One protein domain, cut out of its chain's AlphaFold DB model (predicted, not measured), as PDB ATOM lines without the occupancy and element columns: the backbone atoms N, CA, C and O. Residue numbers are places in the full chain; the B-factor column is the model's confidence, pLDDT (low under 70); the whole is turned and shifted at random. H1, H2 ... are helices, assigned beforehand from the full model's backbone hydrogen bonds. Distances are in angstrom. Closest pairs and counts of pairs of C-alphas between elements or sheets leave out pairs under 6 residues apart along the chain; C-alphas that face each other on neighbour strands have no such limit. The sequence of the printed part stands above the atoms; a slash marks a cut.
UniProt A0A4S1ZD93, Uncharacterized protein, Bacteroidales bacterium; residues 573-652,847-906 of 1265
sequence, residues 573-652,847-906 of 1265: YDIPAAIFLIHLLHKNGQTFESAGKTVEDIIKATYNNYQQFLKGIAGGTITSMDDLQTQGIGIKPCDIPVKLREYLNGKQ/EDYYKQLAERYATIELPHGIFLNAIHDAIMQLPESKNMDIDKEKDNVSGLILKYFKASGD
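AT A GLANCE: This is residues 573 to 652 and 847 to 906 of the 1265 residues of an uncharacterized protein of Bacteroidales bacterium (UniProt A0A4S1ZD93). One long helix, H2, makes the spine of an elongated model with a loose group of helices at each end: H1, H6, H7 and H8 near its first residues, and the short H3, H4 and H5 near its last. Residues 856 to 867, with no named element, run back along the spine from H5 to H6. The printed part has 140 residues with eight named helices, H1 to H8 in chain order, and no named strand; its class is all helix. It is loose, with a radius of gyration of the C-alphas of 18.3 A, and spans 57 by 31 by 25 A.

HOW THE PARTS SIT: H1, residues 575 to 587, and H2, residues 592 to 618, form a helical hairpin and run opposite ways at a steep tilt of 44 degrees. H1 touches H2 at residues 592 to 599 alone, the closest C-alphas being those of Ile 582 and Ala 595, 5.2 A apart. H3, residues 625 to 630, is close to H2 but not clearly touching: the closest C-alphas, of Phe 613 and Leu 628, are 7.6 A apart. H4, residues 642 to 648, is close to H3 but not clearly touching, with the C-alphas of Met 625 and Leu 648 closest at 5.3 A. H5, residues 847 to 855, touches H2 at residues 614 to 618 alone, with a shallow tilt of 25 degrees, opposite ways; the C-alphas of Ala 618 and Lys 851 are closest at 4.1 A. H6, residues 868 to 876, touches H1 the same way at a shallow tilt of 25 degrees, with the C-alphas of Leu 581 and Ile 871 closest at 5.5 A. H7, residues 879 to 883, touches H8, residues 893 to 903, where the C-alphas of Glu 880 and Ala 903 are closest at 5.4 A. H2 and H8 are apart. Every O i to N i+4 pair is within hydrogen-bond range in H1 to H6 and H8; H7 has 0 of 1, but 2 of 2 O i to N i+3 pairs.

IN THESE COORDINATES: H1 begins at C-alpha 575 (106.476, 22.725, 6.098) and is 18.4 A long. H2 measures 38.6 A and ends at C-alpha 618 (103.282, -6.805, 15.077). H3 is 8.9 A, H4 9.9 A, H5 12.8 A, H6 12.6 A and H7 8.0 A long. H8 measures 15.0 A and ends at C-alpha 903 (94.055, 34.745, -8.005).

THE WHOLE: The two C-alphas farthest apart are those of Asp 848 and Gly 905, 57.8 A. Residues 653 to 846 are not printed, and C-alphas 652 and 847 are 11.5 A apart across the cut. The links H3 to H4 and H5 to H6 are long. The mean pLDDT of the printed part is 89.7, and no printed residue is under 70.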
ATOM      1  N   TYR A 573     110.163  19.696   3.391       93.44
ATOM      2  CA  TYR A 573     109.410  19.961   2.165       93.44
ATOM      3  C   TYR A 573     107.888  19.987   2.365       93.44
ATOM      4  O   TYR A 573     107.191  20.468   1.473       93.44
ATOM      5  N   ASP A 574     107.386  19.544   3.522       94.44
ATOM      6  CA  ASP A 574     105.960  19.597   3.880       94.44
ATOM      7  C   ASP A 574     105.627  20.800   4.777       94.44
ATOM      8  O   ASP A 574     104.468  21.203   4.857       94.44
ATOM      9  N   ILE A 575     106.638  21.454   5.369       96.12
ATOM     10  CA  ILE A 575     106.476  22.725   6.098       96.12
ATOM     11  C   ILE A 575     105.781  23.801   5.236       96.12
ATOM     12  O   ILE A 575     104.867  24.445   5.748       96.12
ATOM     13  N   PRO A 576     106.120  23.999   3.939       96.69
ATOM     14  CA  PRO A 576     105.378  24.913   3.071       96.69
ATOM     15  C   PRO A 576     103.869  24.649   3.039       96.69
ATOM     16  O   PRO A 576     103.085  25.590   3.048       96.69
ATOM     17  N   ALA A 577     103.464  23.378   3.016       96.69
ATOM     18  CA  ALA A 577     102.058  22.997   2.976       96.69
ATOM     19  C   ALA A 577     101.358  23.301   4.309       96.69
ATOM     20  O   ALA A 577     100.269  23.865   4.303       96.69
ATOM     21  N   ALA A 578     102.013  23.007   5.438       96.69
ATOM     22  CA  ALA A 578     101.500  23.341   6.766       96.69
ATOM     23  C   ALA A 578     101.307  24.858   6.943       96.69
ATOM     24  O   ALA A 578     100.230  25.299   7.330       96.69
ATOM     25  N   ILE A 579     102.320  25.663   6.596       97.69
ATOM     26  CA  ILE A 579     102.246  27.133   6.660       97.69
ATOM     27  C   ILE A 579     101.149  27.675   5.747       97.69
ATOM     28  O   ILE A 579     100.403  28.568   6.140       97.69
ATOM     29  N   PHE A 580     101.031  27.133   4.533       97.31
ATOM     30  CA  PHE A 580      99.998  27.570   3.605       97.31
ATOM     31  C   PHE A 580      98.594  27.270   4.134       97.31
ATOM     32  O   PHE A 580      97.733  28.141   4.084       97.31
ATOM     33  N   LEU A 581      98.375  26.080   4.702       97.38
ATOM     34  CA  LEU A 581      97.105  25.736   5.337       97.38
ATOM     35  C   LEU A 581      96.787  26.673   6.513       97.38
ATOM     36  O   LEU A 581      95.668  27.171   6.592       97.38
ATOM     37  N   ILE A 582      97.771  26.971   7.371       96.62
ATOM     38  CA  ILE A 582      97.606  27.933   8.478       96.62
ATOM     39  C   ILE A 582      97.152  29.295   7.944       96.62
ATOM     40  O   ILE A 582      96.196  29.864   8.465       96.62
ATOM     41  N   HIS A 583      97.796  29.791   6.885       94.81
ATOM     42  CA  HIS A 583      97.435  31.063   6.263       94.81
ATOM     43  C   HIS A 583      96.002  31.060   5.712       94.81
ATOM     44  O   HIS A 583      95.240  31.985   5.978       94.81
ATOM     45  N   LEU A 584      95.613  30.014   4.974       95.12
ATOM     46  CA  LEU A 584      94.267  29.899   4.399       95.12
ATOM     47  C   LEU A 584      93.184  29.865   5.485       95.12
ATOM     48  O   LEU A 584      92.192  30.582   5.392       95.12
ATOM     49  N   LEU A 585      93.392  29.074   6.540       94.69
ATOM     50  CA  LEU A 585      92.457  28.997   7.665       94.69
ATOM     51  C   LEU A 585      92.371  30.330   8.417       94.69
ATOM     52  O   LEU A 585      91.277  30.755   8.785       94.69
ATOM     53  N   HIS A 586      93.503  31.016   8.599       91.00
ATOM     54  CA  HIS A 586      93.526  32.346   9.201       91.00
ATOM     55  C   HIS A 586      92.745  33.368   8.360       91.00
ATOM     56  O   HIS A 586      91.957  34.146   8.896       91.00
ATOM     57  N   LYS A 587      92.877  33.309   7.028       89.12
ATOM     58  CA  LYS A 587      92.080  34.117   6.092       89.12
ATOM     59  C   LYS A 587      90.584  33.812   6.141       89.12
ATOM     60  O   LYS A 587      89.795  34.738   5.986       89.12
ATOM     61  N   ASN A 588      90.199  32.574   6.446       89.38
ATOM     62  CA  ASN A 588      88.806  32.187   6.706       89.38
ATOM     63  C   ASN A 588      88.285  32.657   8.083       89.38
ATOM     64  O   ASN A 588      87.216  32.232   8.512       89.38
ATOM     65  N   GLY A 589      89.022  33.523   8.789       87.69
ATOM     66  CA  GLY A 589      88.613  34.116  10.064       87.69
ATOM     67  C   GLY A 589      89.041  33.329  11.305       87.69
ATOM     68  O   GLY A 589      88.692  33.723  12.416       87.69
ATOM     69  N   GLN A 590      89.802  32.238  11.163       91.56
ATOM     70  CA  GLN A 590      90.318  31.507  12.324       91.56
ATOM     71  C   GLN A 590      91.486  32.245  12.989       91.56
ATOM     72  O   GLN A 590      92.296  32.890  12.328       91.56
ATOM     73  N   THR A 591      91.642  32.104  14.305       91.88
ATOM     74  CA  THR A 591      92.867  32.540  14.996       91.88
ATOM     75  C   THR A 591      94.042  31.622  14.643       91.88
ATOM     76  O   THR A 591      93.841  30.475  14.235       91.88
ATOM     77  N   PHE A 592      95.281  32.085  14.847       92.56
ATOM     78  CA  PHE A 592      96.462  31.231  14.665       92.56
ATOM     79  C   PHE A 592      96.408  29.954  15.511       92.56
ATOM     80  O   PHE A 592      96.804  28.900  15.026       92.56
ATOM     81  N   GLU A 593      95.871  30.021  16.733       92.62
ATOM     82  CA  GLU A 593      95.711  28.849  17.601       92.62
ATOM     83  C   GLU A 593      94.746  27.814  16.993       92.62
ATOM     84  O   GLU A 593      95.061  26.625  16.950       92.62
ATOM     85  N   SER A 594      93.593  28.246  16.465       93.44
ATOM     86  CA  SER A 594      92.615  27.346  15.829       93.44
ATOM     87  C   SER A 594      93.149  26.733  14.530       93.44
ATOM     88  O   SER A 594      93.030  25.525  14.300       93.44
ATOM     89  N   ALA A 595      93.791  27.552  13.694       94.19
ATOM     90  CA  ALA A 595      94.416  27.089  12.460       94.19
ATOM     91  C   ALA A 595      95.541  26.081  12.756       94.19
ATOM     92  O   ALA A 595      95.629  25.024  12.129       94.19
ATOM     93  N   GLY A 596      96.367  26.376  13.763       94.62
ATOM     94  CA  GLY A 596      97.421  25.494  14.241       94.62
ATOM     95  C   GLY A 596      96.890  24.172  14.783       94.62
ATOM     96  O   GLY A 596      97.425  23.127  14.422       94.62
ATOM     97  N   LYS A 597      95.796  24.189  15.556       96.44
ATOM     98  CA  LYS A 597      95.127  22.973  16.044       96.44
ATOM     99  C   LYS A 597      94.732  22.039  14.897       96.44
ATOM    100  O   LYS A 597      95.037  20.854  14.958       96.44
ATOM    101  N   THR A 598      94.158  22.573  13.819       96.25
ATOM    102  CA  THR A 598      93.797  21.776  12.630       96.25
ATOM    103  C   THR A 598      95.017  21.069  12.029       96.25
ATOM    104  O   THR A 598      94.962  19.889  11.684       96.25
ATOM    105  N   VAL A 599      96.152  21.767  11.935       97.12
ATOM    106  CA  VAL A 599      97.413  21.181  11.452       97.12
ATOM    107  C   VAL A 599      97.955  20.126  12.418       97.12
ATOM    108  O   VAL A 599      98.378  19.057  11.969       97.12
ATOM    109  N   GLU A 600      97.937  20.395  13.727       97.12
ATOM    110  CA  GLU A 600      98.343  19.424  14.750       97.12
ATOM    111  C   GLU A 600      97.486  18.153  14.681       97.12
ATOM    112  O   GLU A 600      98.026  17.051  14.770       97.12
ATOM    113  N   ASP A 601      96.176  18.289  14.477       97.06
ATOM    114  CA  ASP A 601      95.235  17.171  14.412       97.06
ATOM    115  C   ASP A 601      95.490  16.289  13.181       97.06
ATOM    116  O   ASP A 601      95.515  15.065  13.309       97.06
ATOM    117  N   ILE A 602      95.804  16.871  12.015       96.81
ATOM    118  CA  ILE A 602      96.212  16.109  10.816       96.81
ATOM    119  C   ILE A 602      97.497  15.310  11.083       96.81
ATOM    120  O   ILE A 602      97.594  14.132  10.716       96.81
ATOM    121  N   ILE A 603      98.488  15.930  11.734       96.75
ATOM    122  CA  ILE A 603      99.757  15.275  12.080       96.75
ATOM    123  C   ILE A 603      99.510  14.110  13.047       96.75
ATOM    124  O   ILE A 603      99.982  12.997  12.802       96.75
ATOM    125  N   LYS A 604      98.747  14.348  14.118       95.38
ATOM    126  CA  LYS A 604      98.419  13.342  15.138       95.38
ATOM    127  C   LYS A 604      97.591  12.198  14.566       95.38
ATOM    128  O   LYS A 604      97.903  11.045  14.840       95.38
ATOM    129  N   ALA A 605      96.586  12.490  13.741       94.50
ATOM    130  CA  ALA A 605      95.767  11.475  13.081       94.50
ATOM    131  C   ALA A 605      96.617  10.587  12.165       94.50
ATOM    132  O   ALA A 605      96.536   9.363  12.236       94.50
ATOM    133  N   THR A 606      97.505  11.192  11.369       94.62
ATOM    134  CA  THR A 606      98.433  10.437  10.516       94.62
ATOM    135  C   THR A 606      99.342   9.542  11.359       94.62
ATOM    136  O   THR A 606      99.467   8.355  11.073       94.62
ATOM    137  N   TYR A 607      99.940  10.077  12.427       93.44
ATOM    138  CA  TYR A 607     100.763   9.299  13.356       93.44
ATOM    139  C   TYR A 607      99.992   8.117  13.966       93.44
ATOM    140  O   TYR A 607     100.494   6.992  13.958       93.44
ATOM    141  N   ASN A 608      98.762   8.348  14.429       92.56
ATOM    142  CA  ASN A 608      97.916   7.317  15.025       92.56
ATOM    143  C   ASN A 608      97.586   6.198  14.027       92.56
ATOM    144  O   ASN A 608      97.680   5.028  14.393       92.56
ATOM    145  N   ASN A 609      97.294   6.529  12.763       93.25
ATOM    146  CA  ASN A 609      97.064   5.526  11.717       93.25
ATOM    147  C   ASN A 609      98.296   4.627  11.525       93.25
ATOM    148  O   ASN A 609      98.167   3.406  11.456       93.25
ATOM    149  N   TYR A 610      99.502   5.206  11.489       93.25
ATOM    150  CA  TYR A 610     100.743   4.426  11.392       93.25
ATOM    151  C   TYR A 610     101.006   3.580  12.640       93.25
ATOM    152  O   TYR A 610     101.435   2.438  12.508       93.25
ATOM    153  N   GLN A 611     100.729   4.098  13.838       91.12
ATOM    154  CA  GLN A 611     100.846   3.323  15.075       91.12
ATOM    155  C   GLN A 611      99.897   2.120  15.081       91.12
ATOM    156  O   GLN A 611     100.323   1.012  15.397       91.12
ATOM    157  N   GLN A 612      98.635   2.307  14.680       91.75
ATOM    158  CA  GLN A 612      97.665   1.215  14.549       91.75
ATOM    159  C   GLN A 612      98.110   0.191  13.502       91.75
ATOM    160  O   GLN A 612      98.094  -1.006  13.771       91.75
ATOM    161  N   PHE A 613      98.584   0.654  12.343       93.25
ATOM    162  CA  PHE A 613      99.112  -0.205  11.286       93.25
ATOM    163  C   PHE A 613     100.292  -1.063  11.755       93.25
ATOM    164  O   PHE A 613     100.307  -2.275  11.550       93.25
ATOM    165  N   LEU A 614     101.278  -0.445  12.410       92.62
ATOM    166  CA  LEU A 614     102.473  -1.136  12.894       92.62
ATOM    167  C   LEU A 614     102.139  -2.115  14.025       92.62
ATOM    168  O   LEU A 614     102.614  -3.249  13.996       92.62
ATOM    169  N   LYS A 615     101.274  -1.722  14.972       91.38
ATOM    170  CA  LYS A 615     100.775  -2.622  16.023       91.38
ATOM    171  C   LYS A 615      99.975  -3.789  15.440       91.38
ATOM    172  O   LYS A 615     100.128  -4.905  15.920       91.38
ATOM    173  N   GLY A 616      99.182  -3.561  14.393       91.56
ATOM    174  CA  GLY A 616      98.420  -4.611  13.715       91.56
ATOM    175  C   GLY A 616      99.308  -5.635  13.006       91.56
ATOM    176  O   GLY A 616      99.071  -6.836  13.115       91.56
ATOM    177  N   ILE A 617     100.392  -5.195  12.354       91.56
ATOM    178  CA  ILE A 617     101.391  -6.118  11.791       91.56
ATOM    179  C   ILE A 617     102.119  -6.875  12.907       91.56
ATOM    180  O   ILE A 617     102.247  -8.094  12.821       91.56
ATOM    181  N   ALA A 618     102.580  -6.181  13.953       91.12
ATOM    182  CA  ALA A 618     103.282  -6.805  15.077       91.12
ATOM    183  C   ALA A 618     102.410  -7.858  15.788       91.12
ATOM    184  O   ALA A 618     102.879  -8.955  16.081       91.12
ATOM    185  N   GLY A 619     101.124  -7.553  15.985       89.44
ATOM    186  CA  GLY A 619     100.131  -8.449  16.575       89.44
ATOM    187  C   GLY A 619      99.580  -9.522  15.629       89.44
ATOM    188  O   GLY A 619      98.810 -10.367  16.074       89.44
ATOM    189  N   GLY A 620      99.948  -9.511  14.343       88.38
ATOM    190  CA  GLY A 620      99.486 -10.486  13.349       88.38
ATOM    191  C   GLY A 620      98.040 -10.305  12.872       88.38
ATOM    192  O   GLY A 620      97.517 -11.193  12.208       88.38
ATOM    193  N   THR A 621      97.386  -9.178  13.174       89.81
ATOM    194  CA  THR A 621      96.028  -8.876  12.682       89.81
ATOM    195  C   THR A 621      96.019  -8.329  11.255       89.81
ATOM    196  O   THR A 621      94.974  -8.331  10.609       89.81
ATOM    197  N   ILE A 622      97.170  -7.855  10.758       88.75
ATOM    198  CA  ILE A 622      97.348  -7.353   9.392       88.75
ATOM    199  C   ILE A 622      98.459  -8.156   8.712       88.75
ATOM    200  O   ILE A 622      99.645  -7.972   9.002       88.75
ATOM    201  N   THR A 623      98.077  -9.027   7.779       88.19
ATOM    202  CA  THR A 623      98.999  -9.872   6.998       88.19
ATOM    203  C   THR A 623      98.895  -9.633   5.493       88.19
ATOM    204  O   THR A 623      99.872  -9.835   4.771       88.19
ATOM    205  N   SER A 624      97.754  -9.126   5.026       89.69
ATOM    206  CA  SER A 624      97.472  -8.820   3.624       89.69
ATOM    207  C   SER A 624      97.022  -7.365   3.422       89.69
ATOM    208  O   SER A 624      96.701  -6.642   4.369       89.69
ATOM    209  N   MET A 625      96.996  -6.907   2.164       89.19
ATOM    210  CA  MET A 625      96.407  -5.604   1.820       89.19
ATOM    211  C   MET A 625      94.895  -5.538   2.101       89.19
ATOM    212  O   MET A 625      94.392  -4.446   2.367       89.19
ATOM    213  N   ASP A 626      94.191  -6.670   2.066       86.69
ATOM    214  CA  ASP A 626      92.746  -6.743   2.320       86.69
ATOM    215  C   ASP A 626      92.440  -6.620   3.820       86.69
ATOM    216  O   ASP A 626      91.505  -5.919   4.215       86.69
ATOM    217  N   ASP A 627      93.295  -7.195   4.674       86.31
ATOM    218  CA  ASP A 627      93.218  -7.028   6.133       86.31
ATOM    219  C   ASP A 627      93.344  -5.544   6.510       86.31
ATOM    220  O   ASP A 627      92.578  -5.027   7.323       86.31
ATOM    221  N   LEU A 628      94.283  -4.829   5.873       87.50
ATOM    222  CA  LEU A 628      94.496  -3.398   6.100       87.50
ATOM    223  C   LEU A 628      93.247  -2.568   5.766       87.50
ATOM    224  O   LEU A 628      92.911  -1.638   6.501       87.50
ATOM    225  N   GLN A 629      92.566  -2.903   4.665       85.44
ATOM    226  CA  GLN A 629      91.323  -2.243   4.259       85.44
ATOM    227  C   GLN A 629      90.178  -2.567   5.221       85.44
ATOM    228  O   GLN A 629      89.433  -1.667   5.603       85.44
ATOM    229  N   THR A 630      90.078  -3.822   5.665       87.50
ATOM    230  CA  THR A 630      89.033  -4.290   6.590       87.50
ATOM    231  C   THR A 630      89.130  -3.596   7.951       87.50
ATOM    232  O   THR A 630      88.113  -3.243   8.541       87.50
ATOM    233  N   GLN A 631      90.348  -3.319   8.424       85.75
ATOM    234  CA  GLN A 631      90.595  -2.576   9.667       85.75
ATOM    235  C   GLN A 631      90.316  -1.064   9.549       85.75
ATOM    236  O   GLN A 631      90.406  -0.344  10.541       85.75
ATOM    237  N   GLY A 632      90.007  -0.553   8.351       84.19
ATOM    238  CA  GLY A 632      89.667   0.856   8.137       84.19
ATOM    239  C   GLY A 632      90.824   1.833   8.378       84.19
ATOM    240  O   GLY A 632      90.591   3.023   8.595       84.19
ATOM    241  N   ILE A 633      92.077   1.366   8.354       87.38
ATOM    242  CA  ILE A 633      93.244   2.209   8.640       87.38
ATOM    243  C   ILE A 633      93.571   3.070   7.414       87.38
ATOM    244  O   ILE A 633      93.956   2.573   6.355       87.38
ATOM    245  N   GLY A 634      93.468   4.391   7.563       83.12
ATOM    246  CA  GLY A 634      93.647   5.360   6.477       83.12
ATOM    247  C   GLY A 634      95.105   5.607   6.062       83.12
ATOM    248  O   GLY A 634      95.595   6.727   6.220       83.12
ATOM    249  N   ILE A 635      95.801   4.599   5.522       87.06
ATOM    250  CA  ILE A 635      97.152   4.725   4.935       87.06
ATOM    251  C   ILE A 635      97.111   4.372   3.447       87.06
ATOM    252  O   ILE A 635      96.610   3.323   3.049       87.06
ATOM    253  N   LYS A 636      97.693   5.229   2.599       86.50
ATOM    254  CA  LYS A 636      97.768   4.963   1.157       86.50
ATOM    255  C   LYS A 636      98.803   3.867   0.859       86.50
ATOM    256  O   LYS A 636      99.911   3.926   1.396       86.50
ATOM    257  N   PRO A 637      98.551   2.948  -0.092       85.19
ATOM    258  CA  PRO A 637      99.511   1.894  -0.450       85.19
ATOM    259  C   PRO A 637     100.881   2.410  -0.923       85.19
ATOM    260  O   PRO A 637     101.902   1.734  -0.783       85.19
ATOM    261  N   CYS A 638     100.937   3.612  -1.504       86.62
ATOM    262  CA  CYS A 638     102.194   4.229  -1.925       86.62
ATOM    263  C   CYS A 638     103.079   4.665  -0.748       86.62
ATOM    264  O   CYS A 638     104.302   4.671  -0.912       86.62
ATOM    265  N   ASP A 639     102.476   4.952   0.408       88.94
ATOM    266  CA  ASP A 639     103.132   5.530   1.585       88.94
ATOM    267  C   ASP A 639     103.645   4.454   2.561       88.94
ATOM    268  O   ASP A 639     104.490   4.724   3.412       88.94
ATOM    269  N   ILE A 640     103.207   3.201   2.391       90.31
ATOM    270  CA  ILE A 640     103.683   2.055   3.175       90.31
ATOM    271  C   ILE A 640     105.174   1.790   2.881       90.31
ATOM    272  O   ILE A 640     105.562   1.704   1.705       90.31
ATOM    273  N   PRO A 641     106.019   1.567   3.913       90.00
ATOM    274  CA  PRO A 641     107.412   1.180   3.721       90.00
ATOM    275  C   PRO A 641     107.556  -0.006   2.765       90.00
ATOM    276  O   PRO A 641     106.898  -1.031   2.932       90.00
ATOM    277  N   VAL A 642     108.459   0.106   1.783       88.25
ATOM    278  CA  VAL A 642     108.574  -0.844   0.655       88.25
ATOM    279  C   VAL A 642     108.606  -2.306   1.107       88.25
ATOM    280  O   VAL A 642     107.914  -3.128   0.522       88.25
ATOM    281  N   LYS A 643     109.351  -2.624   2.175       86.75
ATOM    282  CA  LYS A 643     109.437  -3.988   2.718       86.75
ATOM    283  C   LYS A 643     108.106  -4.500   3.275       86.75
ATOM    284  O   LYS A 643     107.750  -5.638   3.008       86.75
ATOM    285  N   LEU A 644     107.386  -3.669   4.030       89.31
ATOM    286  CA  LEU A 644     106.071  -4.030   4.567       89.31
ATOM    287  C   LEU A 644     105.052  -4.148   3.431       89.31
ATOM    288  O   LEU A 644     104.259  -5.074   3.409       89.31
ATOM    289  N   ARG A 645     105.138  -3.291   2.412       89.69
ATOM    290  CA  ARG A 645     104.297  -3.414   1.218       89.69
ATOM    291  C   ARG A 645     104.576  -4.691   0.422       89.69
ATOM    292  O   ARG A 645     103.651  -5.280  -0.120       89.69
ATOM    293  N   GLU A 646     105.834  -5.109   0.291       86.56
ATOM    294  CA  GLU A 646     106.187  -6.386  -0.353       86.56
ATOM    295  C   GLU A 646     105.615  -7.583   0.414       86.56
ATOM    296  O   GLU A 646     105.106  -8.505  -0.221       86.56
ATOM    297  N   TYR A 647     105.654  -7.526   1.749       88.94
ATOM    298  CA  TYR A 647     105.044  -8.514   2.638       88.94
ATOM    299  C   TYR A 647     103.528  -8.613   2.446       88.94
ATOM    300  O   TYR A 647     103.045  -9.689   2.112       88.94
ATOM    301  N   LEU A 648     102.808  -7.488   2.522       87.69
ATOM    302  CA  LEU A 648     101.346  -7.448   2.354       87.69
ATOM    303  C   LEU A 648     100.877  -7.907   0.961       87.69
ATOM    304  O   LEU A 648      99.728  -8.300   0.795       87.69
ATOM    305  N   ASN A 649     101.758  -7.848  -0.046       88.44
ATOM    306  CA  ASN A 649     101.504  -8.344  -1.405       88.44
ATOM    307  C   ASN A 649     101.965  -9.803  -1.623       88.44
ATOM    308  O   ASN A 649     101.968 -10.271  -2.762       88.44
ATOM    309  N   GLY A 650     102.440 -10.504  -0.588       82.50
ATOM    310  CA  GLY A 650     102.856 -11.908  -0.676       82.50
ATOM    311  C   GLY A 650     104.119 -12.170  -1.510       82.50
ATOM    312  O   GLY A 650     104.322 -13.283  -1.997       82.50
ATOM    313  N   LYS A 651     104.994 -11.174  -1.720       79.62
ATOM    314  CA  LYS A 651     106.202 -11.361  -2.545       79.62
ATOM    315  C   LYS A 651     107.271 -12.190  -1.828       79.62
ATOM    316  O   LYS A 651     107.915 -11.719  -0.890       79.62
ATOM    317  N   GLN A 652     107.571 -13.377  -2.352       70.69
ATOM    318  CA  GLN A 652     108.723 -14.172  -1.915       70.69
ATOM    319  C   GLN A 652     110.035 -13.611  -2.488       70.69
ATOM    320  O   GLN A 652     110.160 -13.393  -3.692       70.69
ATOM    321  N   GLU A 847     107.366 -14.498   8.622       82.88
ATOM    322  CA  GLU A 847     106.343 -13.690   9.297       82.88
ATOM    323  C   GLU A 847     106.904 -12.972  10.541       82.88
ATOM    324  O   GLU A 847     106.724 -11.764  10.702       82.88
ATOM    325  N   ASP A 848     107.698 -13.677  11.353       87.00
ATOM    326  CA  ASP A 848     108.335 -13.130  12.559       87.00
ATOM    327  C   ASP A 848     109.283 -11.964  12.258       87.00
ATOM    328  O   ASP A 848     109.317 -10.974  12.993       87.00
ATOM    329  N   TYR A 849     110.031 -12.027  11.150       87.94
ATOM    330  CA  TYR A 849     110.885 -10.925  10.712       87.94
ATOM    331  C   TYR A 849     110.073  -9.648  10.477       87.94
ATOM    332  O   TYR A 849     110.545  -8.557  10.817       87.94
ATOM    333  N   TYR A 850     108.876  -9.759   9.891       87.88
ATOM    334  CA  TYR A 850     108.017  -8.606   9.625       87.88
ATOM    335  C   TYR A 850     107.322  -8.092  10.888       87.88
ATOM    336  O   TYR A 850     107.256  -6.873  11.049       87.88
ATOM    337  N   LYS A 851     106.933  -8.973  11.821       89.00
ATOM    338  CA  LYS A 851     106.461  -8.586  13.165       89.00
ATOM    339  C   LYS A 851     107.520  -7.762  13.905       89.00
ATOM    340  O   LYS A 851     107.290  -6.601  14.234       89.00
ATOM    341  N   GLN A 852     108.747  -8.281  13.996       88.56
ATOM    342  CA  GLN A 852     109.886  -7.565  14.591       88.56
ATOM    343  C   GLN A 852     110.292  -6.311  13.799       88.56
ATOM    344  O   GLN A 852     110.904  -5.381  14.328       88.56
ATOM    345  N   LEU A 853     110.066  -6.278  12.481       87.56
ATOM    346  CA  LEU A 853     110.303  -5.078  11.676       87.56
ATOM    347  C   LEU A 853     109.300  -3.979  12.020       87.56
ATOM    348  O   LEU A 853     109.718  -2.828  12.108       87.56
ATOM    349  N   ALA A 854     108.029  -4.325  12.224       87.38
ATOM    350  CA  ALA A 854     106.995  -3.383  12.626       87.38
ATOM    351  C   ALA A 854     107.279  -2.789  14.015       87.38
ATOM    352  O   ALA A 854     107.254  -1.571  14.163       87.38
ATOM    353  N   GLU A 855     107.676  -3.614  14.989       87.38
ATOM    354  CA  GLU A 855     108.045  -3.166  16.346       87.38
ATOM    355  C   GLU A 855     109.246  -2.210  16.370       87.38
ATOM    356  O   GLU A 855     109.327  -1.313  17.207       87.38
ATOM    357  N   ARG A 856     110.184  -2.364  15.428       85.69
ATOM    358  CA  ARG A 856     111.359  -1.484  15.316       85.69
ATOM    359  C   ARG A 856     111.029  -0.074  14.834       85.69
ATOM    360  O   ARG A 856     111.876   0.811  14.970       85.69
ATOM    361  N   TYR A 857     109.852   0.162  14.256       82.62
ATOM    362  CA  TYR A 857     109.416   1.506  13.875       82.62
ATOM    363  C   TYR A 857     108.925   2.282  15.109       82.62
ATOM    364  O   TYR A 857     107.737   2.549  15.258       82.62
ATOM    365  N   ALA A 858     109.857   2.665  15.989       75.50
ATOM    366  CA  ALA A 858     109.563   3.491  17.164       75.50
ATOM    367  C   ALA A 858     109.221   4.943  16.777       75.50
ATOM    368  O   ALA A 858     108.268   5.524  17.290       75.50
ATOM    369  N   THR A 859     109.957   5.507  15.812       86.25
ATOM    370  CA  THR A 859     109.692   6.836  15.248       86.25
ATOM    371  C   THR A 859     109.176   6.719  13.818       86.25
ATOM    372  O   THR A 859     109.796   6.072  12.970       86.25
ATOM    373  N   ILE A 860     108.073   7.406  13.520       90.62
ATOM    374  CA  ILE A 860     107.440   7.382  12.193       90.62
ATOM    375  C   ILE A 860     107.959   8.533  11.324       90.62
ATOM    376  O   ILE A 860     108.021   9.683  11.755       90.62
ATOM    377  N   GLU A 861     108.304   8.248  10.069       92.06
ATOM    378  CA  GLU A 861     108.495   9.285   9.049       92.06
ATOM    379  C   GLU A 861     107.139   9.601   8.414       92.06
ATOM    380  O   GLU A 861     106.530   8.728   7.797       92.06
ATOM    381  N   LEU A 862     106.647  10.833   8.585       93.88
ATOM    382  CA  LEU A 862     105.358  11.220   8.014       93.88
ATOM    383  C   LEU A 862     105.437  11.240   6.478       93.88
ATOM    384  O   LEU A 862     106.429  11.735   5.928       93.88
ATOM    385  N   PRO A 863     104.406  10.738   5.772       92.44
ATOM    386  CA  PRO A 863     104.383  10.761   4.319       92.44
ATOM    387  C   PRO A 863     104.239  12.188   3.781       92.44
ATOM    388  O   PRO A 863     103.797  13.108   4.470       92.44
ATOM    389  N   HIS A 864     104.607  12.373   2.517       90.50
ATOM    390  CA  HIS A 864     104.462  13.664   1.853       90.50
ATOM    391  C   HIS A 864     103.003  13.956   1.494       90.50
ATOM    392  O   HIS A 864     102.252  13.066   1.097       90.50
ATOM    393  N   GLY A 865     102.619  15.234   1.542       88.62
ATOM    394  CA  GLY A 865     101.314  15.678   1.035       88.62
ATOM    395  C   GLY A 865     100.120  15.406   1.958       88.62
ATOM    396  O   GLY A 865      98.983  15.477   1.496       88.62
ATOM    397  N   ILE A 866     100.350  15.163   3.254       92.75
ATOM    398  CA  ILE A 866      99.288  14.948   4.261       92.75
ATOM    399  C   ILE A 866      98.303  16.122   4.380       92.75
ATOM    400  O   ILE A 866      97.150  15.928   4.742       92.75
ATOM    401  N   PHE A 867      98.730  17.335   4.022       95.38
ATOM    402  CA  PHE A 867      97.902  18.543   4.096       95.38
ATOM    403  C   PHE A 867      97.126  18.846   2.807       95.38
ATOM    404  O   PHE A 867      96.345  19.791   2.787       95.38
ATOM    405  N   LEU A 868      97.340  18.093   1.719       92.69
ATOM    406  CA  LEU A 868      96.816  18.446   0.393       92.69
ATOM    407  C   LEU A 868      95.284  18.565   0.376       92.69
ATOM    408  O   LEU A 868      94.762  19.547  -0.141       92.69
ATOM    409  N   ASN A 869      94.579  17.603   0.974       90.88
ATOM    410  CA  ASN A 869      93.114  17.600   0.998       90.88
ATOM    411  C   ASN A 869      92.565  18.788   1.799       90.88
ATOM    412  O   ASN A 869      91.757  19.550   1.284       90.88
ATOM    413  N   ALA A 870      93.097  19.017   3.003       94.38
ATOM    414  CA  ALA A 870      92.698  20.146   3.840       94.38
ATOM    415  C   ALA A 870      92.984  21.505   3.172       94.38
ATOM    416  O   ALA A 870      92.210  22.446   3.324       94.38
ATOM    417  N   ILE A 871      94.069  21.611   2.395       95.31
ATOM    418  CA  ILE A 871      94.366  22.806   1.593       95.31
ATOM    419  C   ILE A 871      93.308  23.007   0.506       95.31
ATOM    420  O   ILE A 871      92.849  24.132   0.323       95.31
ATOM    421  N   HIS A 872      92.910  21.952  -0.211       91.75
ATOM    422  CA  HIS A 872      91.828  22.058  -1.192       91.75
ATOM    423  C   HIS A 872      90.536  22.553  -0.542       91.75
ATOM    424  O   HIS A 872      89.933  23.493  -1.057       91.75
ATOM    425  N   ASP A 873      90.149  21.971   0.590       91.44
ATOM    426  CA  ASP A 873      88.911  22.329   1.284       91.44
ATOM    427  C   ASP A 873      88.945  23.779   1.790       91.44
ATOM    428  O   ASP A 873      87.985  24.525   1.598       91.44
ATOM    429  N   ALA A 874      90.079  24.221   2.346       93.38
ATOM    430  CA  ALA A 874      90.261  25.598   2.802       93.38
ATOM    431  C   ALA A 874      90.227  26.615   1.647       93.38
ATOM    432  O   ALA A 874      89.630  27.682   1.795       93.38
ATOM    433  N   ILE A 875      90.820  26.291   0.488       92.12
ATOM    434  CA  ILE A 875      90.777  27.156  -0.705       92.12
ATOM    435  C   ILE A 875      89.344  27.311  -1.214       92.12
ATOM    436  O   ILE A 875      88.960  28.417  -1.577       92.12
ATOM    437  N   MET A 876      88.548  26.238  -1.242       88.88
ATOM    438  CA  MET A 876      87.177  26.282  -1.775       88.88
ATOM    439  C   MET A 876      86.243  27.208  -0.984       88.88
ATOM    440  O   MET A 876      85.227  27.648  -1.513       88.88
ATOM    441  N   GLN A 877      86.592  27.531   0.262       89.50
ATOM    442  CA  GLN A 877      85.848  28.480   1.095       89.50
ATOM    443  C   GLN A 877      86.197  29.948   0.796       89.50
ATOM    444  O   GLN A 877      85.467  30.846   1.214       89.50
ATOM    445  N   LEU A 878      87.286  30.209   0.064       88.19
ATOM    446  CA  LEU A 878      87.767  31.555  -0.234       88.19
ATOM    447  C   LEU A 878      87.205  32.100  -1.561       88.19
ATOM    448  O   LEU A 878      87.059  31.340  -2.525       88.19
ATOM    449  N   PRO A 879      86.962  33.423  -1.679       85.12
ATOM    450  CA  PRO A 879      86.533  34.058  -2.929       85.12
ATOM    451  C   PRO A 879      87.490  33.827  -4.109       85.12
ATOM    452  O   PRO A 879      87.046  33.706  -5.252       85.12
ATOM    453  N   GLU A 880      88.795  33.741  -3.839       86.12
ATOM    454  CA  GLU A 880      89.854  33.546  -4.833       86.12
ATOM    455  C   GLU A 880      89.708  32.230  -5.603       86.12
ATOM    456  O   GLU A 880      90.144  32.158  -6.754       86.12
ATOM    457  N   SER A 881      89.056  31.218  -5.017       85.50
ATOM    458  CA  SER A 881      88.806  29.925  -5.669       85.50
ATOM    459  C   SER A 881      88.086  30.068  -7.010       85.50
ATOM    460  O   SER A 881      88.424  29.362  -7.956       85.50
ATOM    461  N   LYS A 882      87.172  31.043  -7.141       83.50
ATOM    462  CA  LYS A 882      86.420  31.310  -8.382       83.50
ATOM    463  C   LYS A 882      87.322  31.694  -9.556       83.50
ATOM    464  O   LYS A 882      86.966  31.472 -10.707       83.50
ATOM    465  N   ASN A 883      88.494  32.255  -9.262       83.06
ATOM    466  CA  ASN A 883      89.478  32.699 -10.248       83.06
ATOM    467  C   ASN A 883      90.621  31.683 -10.436       83.06
ATOM    468  O   ASN A 883      91.620  31.985 -11.100       83.06
ATOM    469  N   MET A 884      90.505  30.489  -9.842       85.50
ATOM    470  CA  MET A 884      91.485  29.411  -9.924       85.50
ATOM    471  C   MET A 884      90.921  28.234 -10.725       85.50
ATOM    472  O   MET A 884      89.887  27.675 -10.390       85.50
ATOM    473  N   ASP A 885      91.656  27.795 -11.744       83.31
ATOM    474  CA  ASP A 885      91.425  26.499 -12.390       83.31
ATOM    475  C   ASP A 885      92.085  25.410 -11.532       83.31
ATOM    476  O   ASP A 885      93.313  25.298 -11.546       83.31
ATOM    477  N   ILE A 886      91.314  24.693 -10.704       82.00
ATOM    478  CA  ILE A 886      91.819  23.687  -9.750       82.00
ATOM    479  C   ILE A 886      91.490  22.282 -10.256       82.00
ATOM    480  O   ILE A 886      90.327  21.894 -10.319       82.00
ATOM    481  N   ASP A 887      92.527  21.492 -10.517       80.94
ATOM    482  CA  ASP A 887      92.426  20.076 -10.873       80.94
ATOM    483  C   ASP A 887      92.925  19.231  -9.692       80.94
ATOM    484  O   ASP A 887      94.129  19.159  -9.435       80.94
ATOM    485  N   LYS A 888      92.000  18.584  -8.967       77.12
ATOM    486  CA  LYS A 888      92.312  17.781  -7.768       77.12
ATOM    487  C   LYS A 888      93.267  16.609  -8.042       77.12
ATOM    488  O   LYS A 888      93.929  16.155  -7.113       77.12
ATOM    489  N   GLU A 889      93.362  16.115  -9.278       72.50
ATOM    490  CA  GLU A 889      94.239  14.987  -9.615       72.50
ATOM    491  C   GLU A 889      95.647  15.432 -10.025       72.50
ATOM    492  O   GLU A 889      96.620  14.699  -9.823       72.50
ATOM    493  N   LYS A 890      95.782  16.633 -10.604       77.38
ATOM    494  CA  LYS A 890      97.063  17.125 -11.147       77.38
ATOM    495  C   LYS A 890      97.747  18.177 -10.280       77.38
ATOM    496  O   LYS A 890      98.974  18.321 -10.358       77.38
ATOM    497  N   ASP A 891      96.994  18.924  -9.479       83.31
ATOM    498  CA  ASP A 891      97.540  20.032  -8.707       83.31
ATOM    499  C   ASP A 891      98.190  19.566  -7.408       83.31
ATOM    500  O   ASP A 891      97.551  19.157  -6.447       83.31
ATOM    501  N   ASN A 892      99.511  19.709  -7.353       89.06
ATOM    502  CA  ASN A 892     100.235  19.620  -6.094       89.06
ATOM    503  C   ASN A 892     100.188  20.953  -5.330       89.06
ATOM    504  O   ASN A 892      99.915  22.013  -5.895       89.06
ATOM    505  N   VAL A 893     100.571  20.918  -4.049       91.25
ATOM    506  CA  VAL A 893     100.593  22.097  -3.166       91.25
ATOM    507  C   VAL A 893     101.363  23.279  -3.770       91.25
ATOM    508  O   VAL A 893     100.914  24.416  -3.696       91.25
ATOM    509  N   SER A 894     102.509  23.034  -4.416       91.31
ATOM    510  CA  SER A 894     103.280  24.108  -5.062       91.31
ATOM    511  C   SER A 894     102.509  24.779  -6.206       91.31
ATOM    512  O   SER A 894     102.615  25.990  -6.389       91.31
ATOM    513  N   GLY A 895     101.750  24.001  -6.981       90.88
ATOM    514  CA  GLY A 895     100.849  24.501  -8.016       90.88
ATOM    515  C   GLY A 895      99.700  25.312  -7.424       90.88
ATOM    516  O   GLY A 895      99.460  26.427  -7.884       90.88
ATOM    517  N   LEU A 896      99.065  24.802  -6.363       92.62
ATOM    518  CA  LEU A 896      97.979  25.489  -5.658       92.62
ATOM    519  C   LEU A 896      98.423  26.836  -5.089       92.62
ATOM    520  O   LEU A 896      97.740  27.827  -5.318       92.62
ATOM    521  N   ILE A 897      99.594  26.912  -4.448       94.19
ATOM    522  CA  ILE A 897     100.145  28.176  -3.928       94.19
ATOM    523  C   ILE A 897     100.326  29.197  -5.059       94.19
ATOM    524  O   ILE A 897      99.939  30.355  -4.922       94.19
ATOM    525  N   LEU A 898     100.890  28.781  -6.198       91.69
ATOM    526  CA  LEU A 898     101.095  29.674  -7.343       91.69
ATOM    527  C   LEU A 898      99.772  30.149  -7.960       91.69
ATOM    528  O   LEU A 898      99.684  31.304  -8.380       91.69
ATOM    529  N   LYS A 899      98.764  29.271  -8.037       91.94
ATOM    530  CA  LYS A 899      97.424  29.605  -8.543       91.94
ATOM    531  C   LYS A 899      96.693  30.549  -7.586       91.94
ATOM    532  O   LYS A 899      96.200  31.576  -8.040       91.94
ATOM    533  N   TYR A 900      96.718  30.254  -6.287       92.19
ATOM    534  CA  TYR A 900      96.136  31.084  -5.231       92.19
ATOM    535  C   TYR A 900      96.719  32.493  -5.252       92.19
ATOM    536  O   TYR A 900      95.988  33.471  -5.365       92.19
ATOM    537  N   PHE A 901      98.048  32.602  -5.267       90.88
ATOM    538  CA  PHE A 901      98.720  33.898  -5.241       90.88
ATOM    539  C   PHE A 901      98.476  34.737  -6.506       90.88
ATOM    540  O   PHE A 901      98.485  35.966  -6.473       90.88
ATOM    541  N   LYS A 902      98.238  34.080  -7.649       90.19
ATOM    542  CA  LYS A 902      97.809  34.759  -8.876       90.19
ATOM    543  C   LYS A 902      96.359  35.248  -8.758       90.19
ATOM    544  O   LYS A 902      96.067  36.362  -9.185       90.19
ATOM    545  N   ALA A 903      95.470  34.429  -8.194       89.81
ATOM    546  CA  ALA A 903      94.055  34.745  -8.005       89.81
ATOM    547  C   ALA A 903      93.821  35.861  -6.972       89.81
ATOM    548  O   ALA A 903      92.925  36.677  -7.169       89.81
ATOM    549  N   SER A 904      94.685  35.980  -5.958       86.25
ATOM    550  CA  SER A 904      94.699  37.106  -5.009       86.25
ATOM    551  C   SER A 904      95.165  38.430  -5.638       86.25
ATOM    552  O   SER A 904      95.283  39.453  -4.963       86.25
ATOM    553  N   GLY A 905      95.472  38.433  -6.940       86.56
ATOM    554  CA  GLY A 905      95.942  39.612  -7.647       86.56
ATOM    555  C   GLY A 905      97.324  40.049  -7.175       86.56
ATOM    556  O   GLY A 905      97.550  41.251  -7.014       86.56
ATOM    557  N   ASP A 906      98.252  39.113  -6.961       89.69
ATOM    558  CA  ASP A 906      99.678  39.367  -6.731       89.69
ATOM    559  C   ASP A 906     100.564  38.462  -7.622       89.69
ATOM    560  O   ASP A 906     100.079  37.687  -8.449       89.69
TER     561      ASP A 906